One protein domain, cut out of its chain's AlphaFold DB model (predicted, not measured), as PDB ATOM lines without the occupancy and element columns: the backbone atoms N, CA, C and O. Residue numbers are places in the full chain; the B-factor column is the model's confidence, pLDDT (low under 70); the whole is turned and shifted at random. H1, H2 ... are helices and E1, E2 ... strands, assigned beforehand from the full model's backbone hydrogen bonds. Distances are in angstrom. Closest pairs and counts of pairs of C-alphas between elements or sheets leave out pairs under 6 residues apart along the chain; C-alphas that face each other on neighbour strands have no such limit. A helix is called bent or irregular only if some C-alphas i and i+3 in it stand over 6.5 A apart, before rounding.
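This is residues 39 to 142 of the 147 residues of an uncharacterized protein of Haemophilus paracuniculus (UniProt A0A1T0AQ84). A cluster of four helices sits at one end, and the long helix H5 reaches out from it like an arm to a small two-stranded hairpin, E1 and E2, at the other end. In the cluster H1 and H2 fold back on each other as a helical hairpin, with H3 and the short H4 packed on it, while H5 packs on H1 near its own beginning. The printed part has 104 residues, with five named helices and then two named strands, in the order H1 H2 H3 H4 H5 E1 E2; the sheet, E1 - E2, is antiparallel and the class is mostly helix. The whole is compact, with a radius of gyration of the C-alphas of 14.8 A and spans of 41 by 30 by 23 A.

Find C-alpha 42 at (-11.010, -23.836, -42.149); from there H1 runs through residues 42 to 54, 18.8 A. Next comes H2, residues 56 to 71, 23.8 A; it is irregular, with C-alphas 57 and 60 at 7.4 A. H3 is residues 80 to 89, 14.1 A, and H4 is residues 93 to 96. Look for C-alpha 102 at (-16.258, -35.293, -46.156), where H5 begins; it runs 28.5 A to residue 121. E1 is residues 130 to 134, and E2, residues 137 to 141, ends at C-alpha 141, (3.032, -23.098, -20.581).

Start at the hub, H1, which touches four helices. With H2 it makes a helical hairpin, at a shallow tilt of 31 degrees, opposite ways; the closest C-alphas, of Arg 52 and Glu 59, are 5.7 A apart. H1 touches H4, closest at the C-alphas of Ala 50 and Ala 95, 5.1 A. H1 and H3 only just touch, with 3 pairs of C-alphas within 8 A, closest at Asn 43 and Leu 80, 6.4 A. H3 touches H2 at a steep tilt of 64 degrees, closest at the C-alphas of Ile 86 and Phe 66, 7.2 A. With residues 104 to 108 alone H5 touches H1, only just about perpendicular at 70.5 degrees; the closest C-alphas, of Val 46 and Ala 108, are 5.3 A apart. H5 and E2 are near each other, while H2 is apart from both strands. In the hairpin E1 and E2, N 132 and O 139 are within hydrogen-bond range at 2.9 A. Every O i to N i+4 pair is within range in H1, H3 and H5, against 10 of 12 in H2; H4 is too short for one.

The C-alphas farthest apart, of Asp 73 and Lys 136, are 42.7 A apart. The printed part has no cut, and no link is long. The mean pLDDT of the printed part is 94.9, and no printed residue is under 70.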
ATOM      1  N   PHE A  39     -11.185 -14.543 -43.908       72.81
ATOM      2  CA  PHE A  39     -10.107 -14.981 -43.018       72.81
ATOM      3  C   PHE A  39     -10.422 -16.343 -42.397       72.81
ATOM      4  O   PHE A  39      -9.699 -16.795 -41.505       72.81
ATOM      5  N   ASP A  40     -11.473 -17.012 -42.879       86.06
ATOM      6  CA  ASP A  40     -11.768 -18.387 -42.523       86.06
ATOM      7  C   ASP A  40     -10.643 -19.333 -42.973       86.06
ATOM      8  O   ASP A  40     -10.467 -19.690 -44.139       86.06
ATOM      9  N   SER A  41      -9.860 -19.761 -41.987       89.00
ATOM     10  CA  SER A  41      -8.755 -20.698 -42.161       89.00
ATOM     11  C   SER A  41      -9.198 -22.165 -42.177       89.00
ATOM     12  O   SER A  41      -8.341 -23.052 -42.207       89.00
ATOM     13  N   PHE A  42     -10.505 -22.463 -42.180       96.31
ATOM     14  CA  PHE A  42     -11.010 -23.836 -42.149       96.31
ATOM     15  C   PHE A  42     -10.421 -24.704 -43.266       96.31
ATOM     16  O   PHE A  42      -9.922 -25.797 -42.996       96.31
ATOM     17  N   ASN A  43     -10.371 -24.200 -44.503       96.88
ATOM     18  CA  ASN A  43      -9.783 -24.935 -45.629       96.88
ATOM     19  C   ASN A  43      -8.286 -25.243 -45.427       96.88
ATOM     20  O   ASN A  43      -7.816 -26.303 -45.839       96.88
ATOM     21  N   LEU A  44      -7.541 -24.380 -44.731       97.19
ATOM     22  CA  LEU A  44      -6.149 -24.652 -44.366       97.19
ATOM     23  C   LEU A  44      -6.051 -25.777 -43.323       97.19
ATOM     24  O   LEU A  44      -5.171 -26.633 -43.426       97.19
ATOM     25  N   VAL A  45      -6.976 -25.842 -42.357       98.00
ATOM     26  CA  VAL A  45      -7.054 -26.965 -41.401       98.00
ATOM     27  C   VAL A  45      -7.430 -28.269 -42.115       98.00
ATOM     28  O   VAL A  45      -6.856 -29.317 -41.807       98.00
ATOM     29  N   VAL A  46      -8.329 -28.220 -43.105       98.62
ATOM     30  CA  VAL A  46      -8.644 -29.362 -43.985       98.62
ATOM     31  C   VAL A  46      -7.388 -29.830 -44.720       98.62
ATOM     32  O   VAL A  46      -7.066 -31.015 -44.667       98.62
ATOM     33  N   ALA A  47      -6.623 -28.917 -45.326       98.56
ATOM     34  CA  ALA A  47      -5.383 -29.257 -46.019       98.56
ATOM     35  C   ALA A  47      -4.339 -29.885 -45.082       98.56
ATOM     36  O   ALA A  47      -3.757 -30.911 -45.420       98.56
ATOM     37  N   LEU A  48      -4.140 -29.344 -43.877       98.62
ATOM     38  CA  LEU A  48      -3.246 -29.949 -42.878       98.62
ATOM     39  C   LEU A  48      -3.730 -31.326 -42.412       98.62
ATOM     40  O   LEU A  48      -2.919 -32.208 -42.145       98.62
ATOM     41  N   THR A  49      -5.044 -31.538 -42.342       98.69
ATOM     42  CA  THR A  49      -5.633 -32.843 -42.004       98.69
ATOM     43  C   THR A  49      -5.416 -33.854 -43.126       98.69
ATOM     44  O   THR A  49      -4.987 -34.971 -42.853       98.69
ATOM     45  N   ALA A  50      -5.576 -33.441 -44.386       98.69
ATOM     46  CA  ALA A  50      -5.221 -34.252 -45.547       98.69
ATOM     47  C   ALA A  50      -3.723 -34.607 -45.574       98.69
ATOM     48  O   ALA A  50      -3.372 -35.754 -45.838       98.69
ATOM     49  N   VAL A  51      -2.835 -33.651 -45.264       98.75
ATOM     50  CA  VAL A  51      -1.389 -33.914 -45.135       98.75
ATOM     51  C   VAL A  51      -1.130 -34.934 -44.034       98.75
ATOM     52  O   VAL A  51      -0.360 -35.864 -44.245       98.75
ATOM     53  N   ARG A  52      -1.788 -34.794 -42.881       98.38
ATOM     54  CA  ARG A  52      -1.609 -35.711 -41.757       98.38
ATOM     55  C   ARG A  52      -2.029 -37.144 -42.079       98.38
ATOM     56  O   ARG A  52      -1.375 -38.067 -41.609       98.38
ATOM     57  N   GLU A  53      -3.083 -37.311 -42.875       98.38
ATOM     58  CA  GLU A  53      -3.570 -38.621 -43.318       98.38
ATOM     59  C   GLU A  53      -2.545 -39.348 -44.204       98.38
ATOM     60  O   GLU A  53      -2.372 -40.559 -44.093       98.38
ATOM     61  N   VAL A  54      -1.832 -38.618 -45.070       98.19
ATOM     62  CA  VAL A  54      -0.928 -39.222 -46.068       98.19
ATOM     63  C   VAL A  54       0.553 -39.192 -45.683       98.19
ATOM     64  O   VAL A  54       1.328 -39.997 -46.193       98.19
ATOM     65  N   ALA A  55       0.964 -38.228 -44.858       98.06
ATOM     66  CA  ALA A  55       2.352 -37.937 -44.501       98.06
ATOM     67  C   ALA A  55       2.411 -37.137 -43.176       98.06
ATOM     68  O   ALA A  55       2.723 -35.938 -43.179       98.06
ATOM     69  N   PRO A  56       2.077 -37.751 -42.025       97.81
ATOM     70  CA  PRO A  56       1.977 -37.058 -40.735       97.81
ATOM     71  C   PRO A  56       3.268 -36.355 -40.302       97.81
ATOM     72  O   PRO A  56       3.221 -35.280 -39.708       97.81
ATOM     73  N   GLU A  57       4.431 -36.908 -40.637       98.25
ATOM     74  CA  GLU A  57       5.742 -36.314 -40.370       98.25
ATOM     75  C   GLU A  57       5.983 -34.996 -41.124       98.25
ATOM     76  O   GLU A  57       6.858 -34.215 -40.747       98.25
ATOM     77  N   ARG A  58       5.195 -34.722 -42.169       98.31
ATOM     78  CA  ARG A  58       5.312 -33.528 -43.010       98.31
ATOM     79  C   ARG A  58       4.350 -32.402 -42.655       98.31
ATOM     80  O   ARG A  58       4.468 -31.319 -43.231       98.31
ATOM     81  N   GLU A  59       3.432 -32.612 -41.716       98.00
ATOM     82  CA  GLU A  59       2.390 -31.636 -41.379       98.00
ATOM     83  C   GLU A  59       2.973 -30.272 -40.970       98.00
ATOM     84  O   GLU A  59       2.543 -29.238 -41.480       98.00
ATOM     85  N   LEU A  60       4.007 -30.257 -40.121       97.31
ATOM     86  CA  LEU A  60       4.639 -29.010 -39.671       97.31
ATOM     87  C   LEU A  60       5.361 -28.273 -40.809       97.31
ATOM     88  O   LEU A  60       5.264 -27.050 -40.917       97.31
ATOM     89  N   ALA A  61       6.056 -29.010 -41.678       98.25
ATOM     90  CA  ALA A  61       6.706 -28.428 -42.849       98.25
ATOM     91  C   ALA A  61       5.670 -27.821 -43.810       98.25
ATOM     92  O   ALA A  61       5.881 -26.732 -44.339       98.25
ATOM     93  N   MET A  62       4.520 -28.482 -43.981       98.56
ATOM     94  CA  MET A  62       3.432 -27.952 -44.803       98.56
ATOM     95  C   MET A  62       2.750 -26.735 -44.188       98.56
ATOM     96  O   MET A  62       2.438 -25.803 -44.924       98.56
ATOM     97  N   LEU A  63       2.575 -26.687 -42.864       98.06
ATOM     98  CA  LEU A  63       2.103 -25.474 -42.189       98.06
ATOM     99  C   LEU A  63       3.023 -24.285 -42.498       98.06
ATOM    100  O   LEU A  63       2.534 -23.219 -42.864       98.06
ATOM    101  N   SER A  64       4.343 -24.484 -42.422       97.69
ATOM    102  CA  SER A  64       5.314 -23.444 -42.774       97.69
ATOM    103  C   SER A  64       5.202 -23.027 -44.245       97.69
ATOM    104  O   SER A  64       5.154 -21.833 -44.532       97.69
ATOM    105  N   ALA A  65       5.065 -23.978 -45.175       98.38
ATOM    106  CA  ALA A  65       4.873 -23.672 -46.594       98.38
ATOM    107  C   ALA A  65       3.586 -22.864 -46.856       98.38
ATOM    108  O   ALA A  65       3.611 -21.897 -47.614       98.38
ATOM    109  N   PHE A  66       2.473 -23.202 -46.193       98.19
ATOM    110  CA  PHE A  66       1.229 -22.432 -46.297       98.19
ATOM    111  C   PHE A  66       1.353 -21.023 -45.708       98.19
ATOM    112  O   PHE A  66       0.743 -20.090 -46.231       98.19
ATOM    113  N   GLN A  67       2.127 -20.855 -44.632       96.44
ATOM    114  CA  GLN A  67       2.403 -19.544 -44.041       96.44
ATOM    115  C   GLN A  67       3.285 -18.688 -44.957       96.44
ATOM    116  O   GLN A  67       2.964 -17.523 -45.168       96.44
ATOM    117  N   ILE A  68       4.333 -19.263 -45.558       98.19
ATOM    118  CA  ILE A  68       5.178 -18.574 -46.548       98.19
ATOM    119  C   ILE A  68       4.332 -18.126 -47.742       98.19
ATOM    120  O   ILE A  68       4.367 -16.953 -48.109       98.19
ATOM    121  N   ALA A  69       3.495 -19.020 -48.279       97.75
ATOM    122  CA  ALA A  69       2.620 -18.690 -49.397       97.75
ATOM    123  C   ALA A  69       1.710 -17.489 -49.088       97.75
ATOM    124  O   ALA A  69       1.506 -16.635 -49.947       97.75
ATOM    125  N   ARG A  70       1.196 -17.378 -47.857       96.31
ATOM    126  CA  ARG A  70       0.357 -16.243 -47.459       96.31
ATOM    127  C   ARG A  70       1.160 -14.975 -47.198       96.31
ATOM    128  O   ARG A  70       0.887 -13.955 -47.818       96.31
ATOM    129  N   TYR A  71       2.109 -15.025 -46.266       97.00
ATOM    130  CA  TYR A  71       2.763 -13.834 -45.715       97.00
ATOM    131  C   TYR A  71       3.896 -13.297 -46.595       97.00
ATOM    132  O   TYR A  71       4.203 -12.106 -46.542       97.00
ATOM    133  N   VAL A  72       4.494 -14.152 -47.429       97.69
ATOM    134  CA  VAL A  72       5.584 -13.779 -48.339       97.69
ATOM    135  C   VAL A  72       5.081 -13.696 -49.773       97.69
ATOM    136  O   VAL A  72       5.225 -12.651 -50.402       97.69
ATOM    137  N   ASP A  73       4.425 -14.739 -50.277       97.88
ATOM    138  CA  ASP A  73       4.018 -14.761 -51.689       97.88
ATOM    139  C   ASP A  73       2.686 -14.031 -51.941       97.88
ATOM    140  O   ASP A  73       2.316 -13.789 -53.090       97.88
ATOM    141  N   GLY A  74       1.952 -13.665 -50.884       96.12
ATOM    142  CA  GLY A  74       0.658 -12.987 -50.991       96.12
ATOM    143  C   GLY A  74      -0.438 -13.841 -51.628       96.12
ATOM    144  O   GLY A  74      -1.313 -13.306 -52.306       96.12
ATOM    145  N   LYS A  75      -0.380 -15.165 -51.448       95.75
ATOM    146  CA  LYS A  75      -1.375 -16.121 -51.944       95.75
ATOM    147  C   LYS A  75      -2.469 -16.369 -50.915       95.75
ATOM    148  O   LYS A  75      -2.203 -16.543 -49.724       95.75
ATOM    149  N   ASP A  76      -3.706 -16.450 -51.390       94.81
ATOM    150  CA  ASP A  76      -4.859 -16.714 -50.536       94.81
ATOM    151  C   ASP A  76      -4.963 -18.201 -50.181       94.81
ATOM    152  O   ASP A  76      -5.617 -18.993 -50.855       94.81
ATOM    153  N   ASN A  77      -4.311 -18.587 -49.087       93.88
ATOM    154  CA  ASN A  77      -4.351 -19.950 -48.559       93.88
ATOM    155  C   ASN A  77      -5.674 -20.325 -47.854       93.88
ATOM    156  O   ASN A  77      -5.729 -21.366 -47.200       93.88
ATOM    157  N   THR A  78      -6.728 -19.510 -47.971       93.06
ATOM    158  CA  THR A  78      -8.104 -19.920 -47.636       93.06
ATOM    159  C   THR A  78      -8.807 -20.576 -48.830       93.06
ATOM    160  O   THR A  78      -9.754 -21.347 -48.657       93.06
ATOM    161  N   ASN A  79      -8.298 -20.353 -50.047       94.50
ATOM    162  CA  ASN A  79      -8.799 -20.953 -51.276       94.50
ATOM    163  C   ASN A  79      -8.253 -22.384 -51.460       94.50
ATOM    164  O   ASN A  79      -7.046 -22.627 -51.390       94.50
ATOM    165  N   LEU A  80      -9.146 -23.342 -51.731       95.44
ATOM    166  CA  LEU A  80      -8.790 -24.748 -51.946       95.44
ATOM    167  C   LEU A  80      -7.904 -24.974 -53.172       95.44
ATOM    168  O   LEU A  80      -7.033 -25.840 -53.114       95.44
ATOM    169  N   ASP A  81      -8.079 -24.198 -54.240       96.88
ATOM    170  CA  ASP A  81      -7.262 -24.319 -55.450       96.88
ATOM    171  C   ASP A  81      -5.819 -23.888 -55.162       96.88
ATOM    172  O   ASP A  81      -4.869 -24.603 -55.481       96.88
ATOM    173  N   VAL A  82      -5.645 -22.785 -54.425       97.06
ATOM    174  CA  VAL A  82      -4.326 -22.321 -53.963       97.06
ATOM    175  C   VAL A  82      -3.672 -23.358 -53.044       97.06
ATOM    176  O   VAL A  82      -2.484 -23.654 -53.177       97.06
ATOM    177  N   LEU A  83      -4.434 -23.951 -52.121       98.06
ATOM    178  CA  LEU A  83      -3.930 -25.019 -51.252       98.06
ATOM    179  C   LEU A  83      -3.519 -26.263 -52.056       98.06
ATOM    180  O   LEU A  83      -2.474 -26.852 -51.767       98.06
ATOM    181  N   ALA A  84      -4.288 -26.641 -53.079       98.50
ATOM    182  CA  ALA A  84      -3.976 -27.753 -53.970       98.50
ATOM    183  C   ALA A  84      -2.679 -27.520 -54.765       98.50
ATOM    184  O   ALA A  84      -1.843 -28.426 -54.873       98.50
ATOM    185  N   GLU A  85      -2.473 -26.301 -55.269       98.56
ATOM    186  CA  GLU A  85      -1.233 -25.897 -55.936       98.56
ATOM    187  C   GLU A  85      -0.028 -26.007 -54.995       98.56
ATOM    188  O   GLU A  85       0.985 -26.612 -55.354       98.56
ATOM    189  N   ILE A  86      -0.140 -25.478 -53.770       98.50
ATOM    190  CA  ILE A  86       0.945 -25.521 -52.781       98.50
ATOM    191  C   ILE A  86       1.266 -26.971 -52.396       98.50
ATOM    192  O   ILE A  86       2.440 -27.340 -52.336       98.50
ATOM    193  N   LEU A  87       0.253 -27.814 -52.172       98.69
ATOM    194  CA  LEU A  87       0.441 -29.239 -51.877       98.69
ATOM    195  C   LEU A  87       1.171 -29.963 -53.011       98.69
ATOM    196  O   LEU A  87       2.128 -30.698 -52.760       98.69
ATOM    197  N   THR A  88       0.762 -29.720 -54.256       98.50
ATOM    198  CA  THR A  88       1.386 -30.321 -55.442       98.50
ATOM    199  C   THR A  88       2.838 -29.874 -55.590       98.50
ATOM    200  O   THR A  88       3.722 -30.717 -55.749       98.50
ATOM    201  N   ALA A  89       3.110 -28.572 -55.454       98.25
ATOM    202  CA  ALA A  89       4.462 -28.011 -55.524       98.25
ATOM    203  C   ALA A  89       5.393 -28.559 -54.428       98.25
ATOM    204  O   ALA A  89       6.601 -28.657 -54.627       98.25
ATOM    205  N   ASN A  90       4.830 -28.970 -53.290       98.31
ATOM    206  CA  ASN A  90       5.556 -29.602 -52.191       98.31
ATOM    207  C   ASN A  90       5.527 -31.145 -52.258       98.31
ATOM    208  O   ASN A  90       5.802 -31.814 -51.257       98.31
ATOM    209  N   GLY A  91       5.187 -31.740 -53.406       98.06
ATOM    210  CA  GLY A  91       5.250 -33.189 -53.617       98.06
ATOM    211  C   GLY A  91       4.222 -33.993 -52.815       98.06
ATOM    212  O   GLY A  91       4.513 -35.116 -52.411       98.06
ATOM    213  N   LEU A  92       3.044 -33.419 -52.545       98.31
ATOM    214  CA  LEU A  92       1.907 -34.094 -51.903       98.31
ATOM    215  C   LEU A  92       0.639 -34.098 -52.781       98.31
ATOM    216  O   LEU A  92      -0.437 -33.747 -52.288       98.31
ATOM    217  N   PRO A  93       0.698 -34.503 -54.066       97.88
ATOM    218  CA  PRO A  93      -0.498 -34.564 -54.911       97.88
ATOM    219  C   PRO A  93      -1.591 -35.482 -54.334       97.88
ATOM    220  O   PRO A  93      -2.778 -35.232 -54.521       97.88
ATOM    221  N   GLN A  94      -1.222 -36.508 -53.564       97.56
ATOM    222  CA  GLN A  94      -2.164 -37.403 -52.890       97.56
ATOM    223  C   GLN A  94      -3.044 -36.694 -51.843       97.56
ATOM    224  O   GLN A  94      -4.196 -37.081 -51.663       97.56
ATOM    225  N   ALA A  95      -2.550 -35.631 -51.195       98.19
ATOM    226  CA  ALA A  95      -3.347 -34.847 -50.249       98.19
ATOM    227  C   ALA A  95      -4.404 -33.984 -50.962       98.19
ATOM    228  O   ALA A  95      -5.442 -33.677 -50.381       98.19
ATOM    229  N   VAL A  96      -4.182 -33.625 -52.232       98.31
ATOM    230  CA  VAL A  96      -5.123 -32.810 -53.021       98.31
ATOM    231  C   VAL A  96      -6.458 -33.530 -53.198       98.31
ATOM    232  O   VAL A  96      -7.514 -32.932 -53.003       98.31
ATOM    233  N   GLY A  97      -6.425 -34.839 -53.478       97.00
ATOM    234  CA  GLY A  97      -7.634 -35.659 -53.628       97.00
ATOM    235  C   GLY A  97      -8.492 -35.757 -52.360       97.00
ATOM    236  O   GLY A  97      -9.657 -36.144 -52.427       97.00
ATOM    237  N   LEU A  98      -7.937 -35.379 -51.205       98.12
ATOM    238  CA  LEU A  98      -8.602 -35.423 -49.907       98.12
ATOM    239  C   LEU A  98      -9.240 -34.086 -49.500       98.12
ATOM    240  O   LEU A  98     -10.042 -34.066 -48.570       98.12
ATOM    241  N   LEU A  99      -8.958 -32.982 -50.201       97.62
ATOM    242  CA  LEU A  99      -9.443 -31.644 -49.823       97.62
ATOM    243  C   LEU A  99     -10.975 -31.511 -49.836       97.62
ATOM    244  O   LEU A  99     -11.543 -30.733 -49.073       97.62
ATOM    245  N   GLN A 100     -11.654 -32.275 -50.693       96.31
ATOM    246  CA  GLN A 100     -13.119 -32.303 -50.777       96.31
ATOM    247  C   GLN A 100     -13.741 -33.505 -50.049       96.31
ATOM    248  O   GLN A 100     -14.961 -33.656 -50.040       96.31
ATOM    249  N   ASN A 101     -12.927 -34.366 -49.433       97.94
ATOM    250  CA  ASN A 101     -13.411 -35.552 -48.740       97.94
ATOM    251  C   ASN A 101     -14.163 -35.155 -47.454       97.94
ATOM    252  O   ASN A 101     -13.636 -34.435 -46.602       97.94
ATOM    253  N   SER A 102     -15.400 -35.636 -47.296       97.94
ATOM    254  CA  SER A 102     -16.258 -35.293 -46.156       97.94
ATOM    255  C   SER A 102     -15.705 -35.782 -44.815       97.94
ATOM    256  O   SER A 102     -15.804 -35.064 -43.824       97.94
ATOM    257  N   THR A 103     -15.069 -36.955 -44.776       98.31
ATOM    258  CA  THR A 103     -14.413 -37.480 -43.571       98.31
ATOM    259  C   THR A 103     -13.259 -36.582 -43.136       98.31
ATOM    260  O   THR A 103     -13.138 -36.282 -41.952       98.31
ATOM    261  N   ILE A 104     -12.450 -36.088 -44.076       98.50
ATOM    262  CA  ILE A 104     -11.332 -35.178 -43.773       98.50
ATOM    263  C   ILE A 104     -11.841 -33.832 -43.251       98.50
ATOM    264  O   ILE A 104     -11.291 -33.291 -42.291       98.50
ATOM    265  N   ARG A 105     -12.928 -33.306 -43.826       98.38
ATOM    266  CA  ARG A 105     -13.583 -32.087 -43.323       98.38
ATOM    267  C   ARG A 105     -14.121 -32.272 -41.903       98.38
ATOM    268  O   ARG A 105     -13.836 -31.441 -41.047       98.38
ATOM    269  N   GLN A 106     -14.794 -33.386 -41.621       98.50
ATOM    270  CA  GLN A 106     -15.279 -33.700 -40.274       98.50
ATOM    271  C   GLN A 106     -14.126 -33.854 -39.265       98.50
ATOM    272  O   GLN A 106     -14.213 -33.397 -38.126       98.50
ATOM    273  N   GLN A 107     -13.013 -34.471 -39.669       98.44
ATOM    274  CA  GLN A 107     -11.814 -34.546 -38.833       98.44
ATOM    275  C   GLN A 107     -11.216 -33.156 -38.570       98.44
ATOM    276  O   GLN A 107     -10.784 -32.883 -37.451       98.44
ATOM    277  N   ALA A 108     -11.211 -32.259 -39.560       98.31
ATOM    278  CA  ALA A 108     -10.767 -30.878 -39.378       98.31
ATOM    279  C   ALA A 108     -11.649 -30.119 -38.369       98.31
ATOM    280  O   ALA A 108     -11.117 -29.460 -37.474       98.31
ATOM    281  N   GLU A 109     -12.975 -30.273 -38.444       98.25
ATOM    282  CA  GLU A 109     -13.918 -29.725 -37.453       98.25
ATOM    283  C   GLU A 109     -13.625 -30.258 -36.046       98.25
ATOM    284  O   GLU A 109     -13.509 -29.482 -35.095       98.25
ATOM    285  N   GLN A 110     -13.424 -31.572 -35.915       98.06
ATOM    286  CA  GLN A 110     -13.104 -32.209 -34.638       98.06
ATOM    287  C   GLN A 110     -11.795 -31.670 -34.044       98.06
ATOM    288  O   GLN A 110     -11.733 -31.370 -32.851       98.06
ATOM    289  N   ARG A 111     -10.758 -31.476 -34.866       96.06
ATOM    290  CA  ARG A 111      -9.482 -30.885 -34.430       96.06
ATOM    291  C   ARG A 111      -9.655 -29.457 -33.908       96.06
ATOM    292  O   ARG A 111      -9.023 -29.093 -32.916       96.06
ATOM    293  N   ILE A 112     -10.495 -28.654 -34.563       95.44
ATOM    294  CA  ILE A 112     -10.815 -27.291 -34.114       95.44
ATOM    295  C   ILE A 112     -11.547 -27.344 -32.771       95.44
ATOM    296  O   ILE A 112     -11.134 -26.663 -31.831       95.44
ATOM    297  N   ALA A 113     -12.572 -28.191 -32.655       96.50
ATOM    298  CA  ALA A 113     -13.343 -28.355 -31.426       96.50
ATOM    299  C   ALA A 113     -12.463 -28.812 -30.247       96.50
ATOM    300  O   ALA A 113     -12.562 -28.268 -29.147       96.50
ATOM    301  N   GLU A 114     -11.546 -29.757 -30.473       94.00
ATOM    302  CA  GLU A 114     -10.584 -30.216 -29.466       94.00
ATOM    303  C   GLU A 114      -9.636 -29.101 -29.014       94.00
ATOM    304  O   GLU A 114      -9.410 -28.927 -27.812       94.00
ATOM    305  N   GLY A 115      -9.108 -28.316 -29.960       92.62
ATOM    306  CA  GLY A 115      -8.258 -27.165 -29.661       92.62
ATOM    307  C   GLY A 115      -8.988 -26.095 -28.846       92.62
ATOM    308  O   GLY A 115      -8.454 -25.605 -27.849       92.62
ATOM    309  N   GLN A 116     -10.230 -25.776 -29.217       92.81
ATOM    310  CA  GLN A 116     -11.071 -24.806 -28.510       92.81
ATOM    311  C   GLN A 116     -11.436 -25.280 -27.099       92.81
ATOM    312  O   GLN A 116     -11.287 -24.520 -26.141       92.81
ATOM    313  N   ALA A 117     -11.840 -26.544 -26.944       94.00
ATOM    314  CA  ALA A 117     -12.141 -27.128 -25.639       94.00
ATOM    315  C   ALA A 117     -10.911 -27.118 -24.717       94.00
ATOM    316  O   ALA A 117     -11.019 -26.818 -23.523       94.00
ATOM    317  N   LEU A 118      -9.724 -27.400 -25.265       92.75
ATOM    318  CA  LEU A 118      -8.471 -27.331 -24.519       92.75
ATOM    319  C   LEU A 118      -8.126 -25.894 -24.107       92.75
ATOM    320  O   LEU A 118      -7.779 -25.668 -22.946       92.75
ATOM    321  N   ALA A 119      -8.256 -24.927 -25.018       92.62
ATOM    322  CA  ALA A 119      -8.025 -23.514 -24.727       92.62
ATOM    323  C   ALA A 119      -8.977 -22.997 -23.637       92.62
ATOM    324  O   ALA A 119      -8.524 -22.361 -22.684       92.62
ATOM    325  N   GLN A 120     -10.266 -23.347 -23.716       93.69
ATOM    326  CA  GLN A 120     -11.268 -22.988 -22.711       93.69
ATOM    327  C   GLN A 120     -10.932 -23.587 -21.342       93.69
ATOM    328  O   GLN A 120     -10.928 -22.871 -20.342       93.69
ATOM    329  N   ARG A 121     -10.599 -24.884 -21.293       92.81
ATOM    330  CA  ARG A 121     -10.220 -25.581 -20.054       92.81
ATOM    331  C   ARG A 121      -8.991 -24.964 -19.382       92.81
ATOM    332  O   ARG A 121      -8.866 -25.035 -18.164       92.81
ATOM    333  N   LEU A 122      -8.073 -24.418 -20.173       91.88
ATOM    334  CA  LEU A 122      -6.822 -23.832 -19.696       91.88
ATOM    335  C   LEU A 122      -6.868 -22.302 -19.581       91.88
ATOM    336  O   LEU A 122      -5.847 -21.701 -19.264       91.88
ATOM    337  N   HIS A 123      -8.030 -21.679 -19.813       92.06
ATOM    338  CA  HIS A 123      -8.213 -20.223 -19.809       92.06
ATOM    339  C   HIS A 123      -7.240 -19.476 -20.742       92.06
ATOM    340  O   HIS A 123      -6.793 -18.371 -20.438       92.06
ATOM    341  N   ILE A 124      -6.907 -20.076 -21.886       91.88
ATOM    342  CA  ILE A 124      -6.034 -19.473 -22.896       91.88
ATOM    343  C   ILE A 124      -6.835 -18.438 -23.688       91.88
ATOM    344  O   ILE A 124      -7.850 -18.764 -24.301       91.88
ATOM    345  N   GLN A 125      -6.360 -17.193 -23.695       85.62
ATOM    346  CA  GLN A 125      -6.947 -16.088 -24.452       85.62
ATOM    347  C   GLN A 125      -5.925 -15.586 -25.477       85.62
ATOM    348  O   GLN A 125      -5.038 -14.802 -25.150       85.62
ATOM    349  N   GLY A 126      -6.026 -16.082 -26.712       83.31
ATOM    350  CA  GLY A 126      -5.176 -15.671 -27.835       83.31
ATOM    351  C   GLY A 126      -4.261 -16.770 -28.378       83.31
ATOM    352  O   GLY A 126      -4.270 -17.915 -27.922       83.31
ATOM    353  N   VAL A 127      -3.475 -16.412 -29.387       86.50
ATOM    354  CA  VAL A 127      -2.500 -17.270 -30.078       86.50
ATOM    355  C   VAL A 127      -1.229 -16.459 -30.384       86.50
ATOM    356  O   VAL A 127      -1.331 -15.236 -30.489       86.50
ATOM    357  N   PRO A 128      -0.054 -17.097 -30.561       88.12
ATOM    358  CA  PRO A 128       0.228 -18.526 -30.372       88.12
ATOM    359  C   PRO A 128       0.347 -18.912 -28.887       88.12
ATOM    360  O   PRO A 128       0.691 -18.090 -28.047       88.12
ATOM    361  N   ASN A 129       0.079 -20.180 -28.563       88.88
ATOM    362  CA  ASN A 129       0.198 -20.720 -27.206       88.88
ATOM    363  C   ASN A 129       0.754 -22.146 -27.218       88.88
ATOM    364  O   ASN A 129       0.521 -22.903 -28.160       88.88
ATOM    365  N   PHE A 130       1.443 -22.523 -26.139       88.44
ATOM    366  CA  PHE A 130       1.991 -23.865 -25.958       88.44
ATOM    367  C   PHE A 130       1.352 -24.561 -24.759       88.44
ATOM    368  O   PHE A 130       1.197 -23.992 -23.677       88.44
ATOM    369  N   VAL A 131       1.001 -25.831 -24.944       89.50
ATOM    370  CA  VAL A 131       0.442 -26.681 -23.893       89.50
ATOM    371  C   VAL A 131       1.287 -27.938 -23.790       89.50
ATOM    372  O   VAL A 131       1.508 -28.638 -24.777       89.50
ATOM    373  N   GLN A 132       1.734 -28.254 -22.580       90.62
ATOM    374  CA  GLN A 132       2.453 -29.484 -22.296       90.62
ATOM    375  C   GLN A 132       1.476 -30.574 -21.865       90.62
ATOM    376  O   GLN A 132       0.675 -30.383 -20.949       90.62
ATOM    377  N   ARG A 133       1.572 -31.757 -22.474       91.12
ATOM    378  CA  ARG A 133       0.901 -32.955 -21.960       91.12
ATOM    379  C   ARG A 133       1.794 -33.635 -20.924       91.12
ATOM    380  O   ARG A 133       2.898 -34.065 -21.239       91.12
ATOM    381  N   THR A 134       1.302 -33.763 -19.697       89.44
ATOM    382  CA  THR A 134       1.985 -34.440 -18.586       89.44
ATOM    383  C   THR A 134       1.201 -35.676 -18.138       89.44
ATOM    384  O   THR A 134       0.059 -35.891 -18.550       89.44
ATOM    385  N   LYS A 135       1.770 -36.468 -17.218       88.69
ATOM    386  CA  LYS A 135       1.046 -37.570 -16.553       88.69
ATOM    387  C   LYS A 135      -0.202 -37.101 -15.787       88.69
ATOM    388  O   LYS A 135      -1.114 -37.890 -15.588       88.69
ATOM    389  N   LYS A 136      -0.247 -35.831 -15.363       85.44
ATOM    390  CA  LYS A 136      -1.373 -35.223 -14.629       85.44
ATOM    391  C   LYS A 136      -2.405 -34.562 -15.557       85.44
ATOM    392  O   LYS A 136      -3.369 -33.978 -15.076       85.44
ATOM    393  N   GLY A 137      -2.210 -34.651 -16.874       87.62
ATOM    394  CA  GLY A 137      -3.031 -33.987 -17.884       87.62
ATOM    395  C   GLY A 137      -2.304 -32.830 -18.569       87.62
ATOM    396  O   GLY A 137      -1.075 -32.735 -18.527       87.62
ATOM    397  N   TYR A 138      -3.070 -31.976 -19.242       88.94
ATOM    398  CA  TYR A 138      -2.550 -30.819 -19.964       88.94
ATOM    399  C   TYR A 138      -2.277 -29.642 -19.026       88.94
ATOM    400  O   TYR A 138      -3.098 -29.330 -18.166       88.94
ATOM    401  N   GLN A 139      -1.141 -28.983 -19.228       89.25
ATOM    402  CA  GLN A 139      -0.727 -27.787 -18.504       89.25
ATOM    403  C   GLN A 139      -0.367 -26.689 -19.507       89.25
ATOM    404  O   GLN A 139       0.414 -26.922 -20.432       89.25
ATOM    405  N   HIS A 140      -0.929 -25.493 -19.327       87.31
ATOM    406  CA  HIS A 140      -0.553 -24.320 -20.116       87.31
ATOM    407  C   HIS A 140       0.863 -23.879 -19.744       87.31
ATOM    408  O   HIS A 140       1.164 -23.687 -18.562       87.31
ATOM    409  N   ILE A 141       1.727 -23.731 -20.749       85.19
ATOM    410  CA  ILE A 141       3.032 -23.098 -20.581       85.19
ATOM    411  C   ILE A 141       2.809 -21.609 -20.822       85.19
ATOM    412  O   ILE A 141       2.576 -21.186 -21.955       85.19
ATOM    413  N   LYS A 142       2.857 -20.815 -19.752       75.75
ATOM    414  CA  LYS A 142       2.810 -19.360 -19.879       75.75
ATOM    415  C   LYS A 142       4.125 -18.884 -20.485       75.75
ATOM    416  O   LYS A 142       5.193 -19.290 -20.036       75.75
TER     417      LYS A 142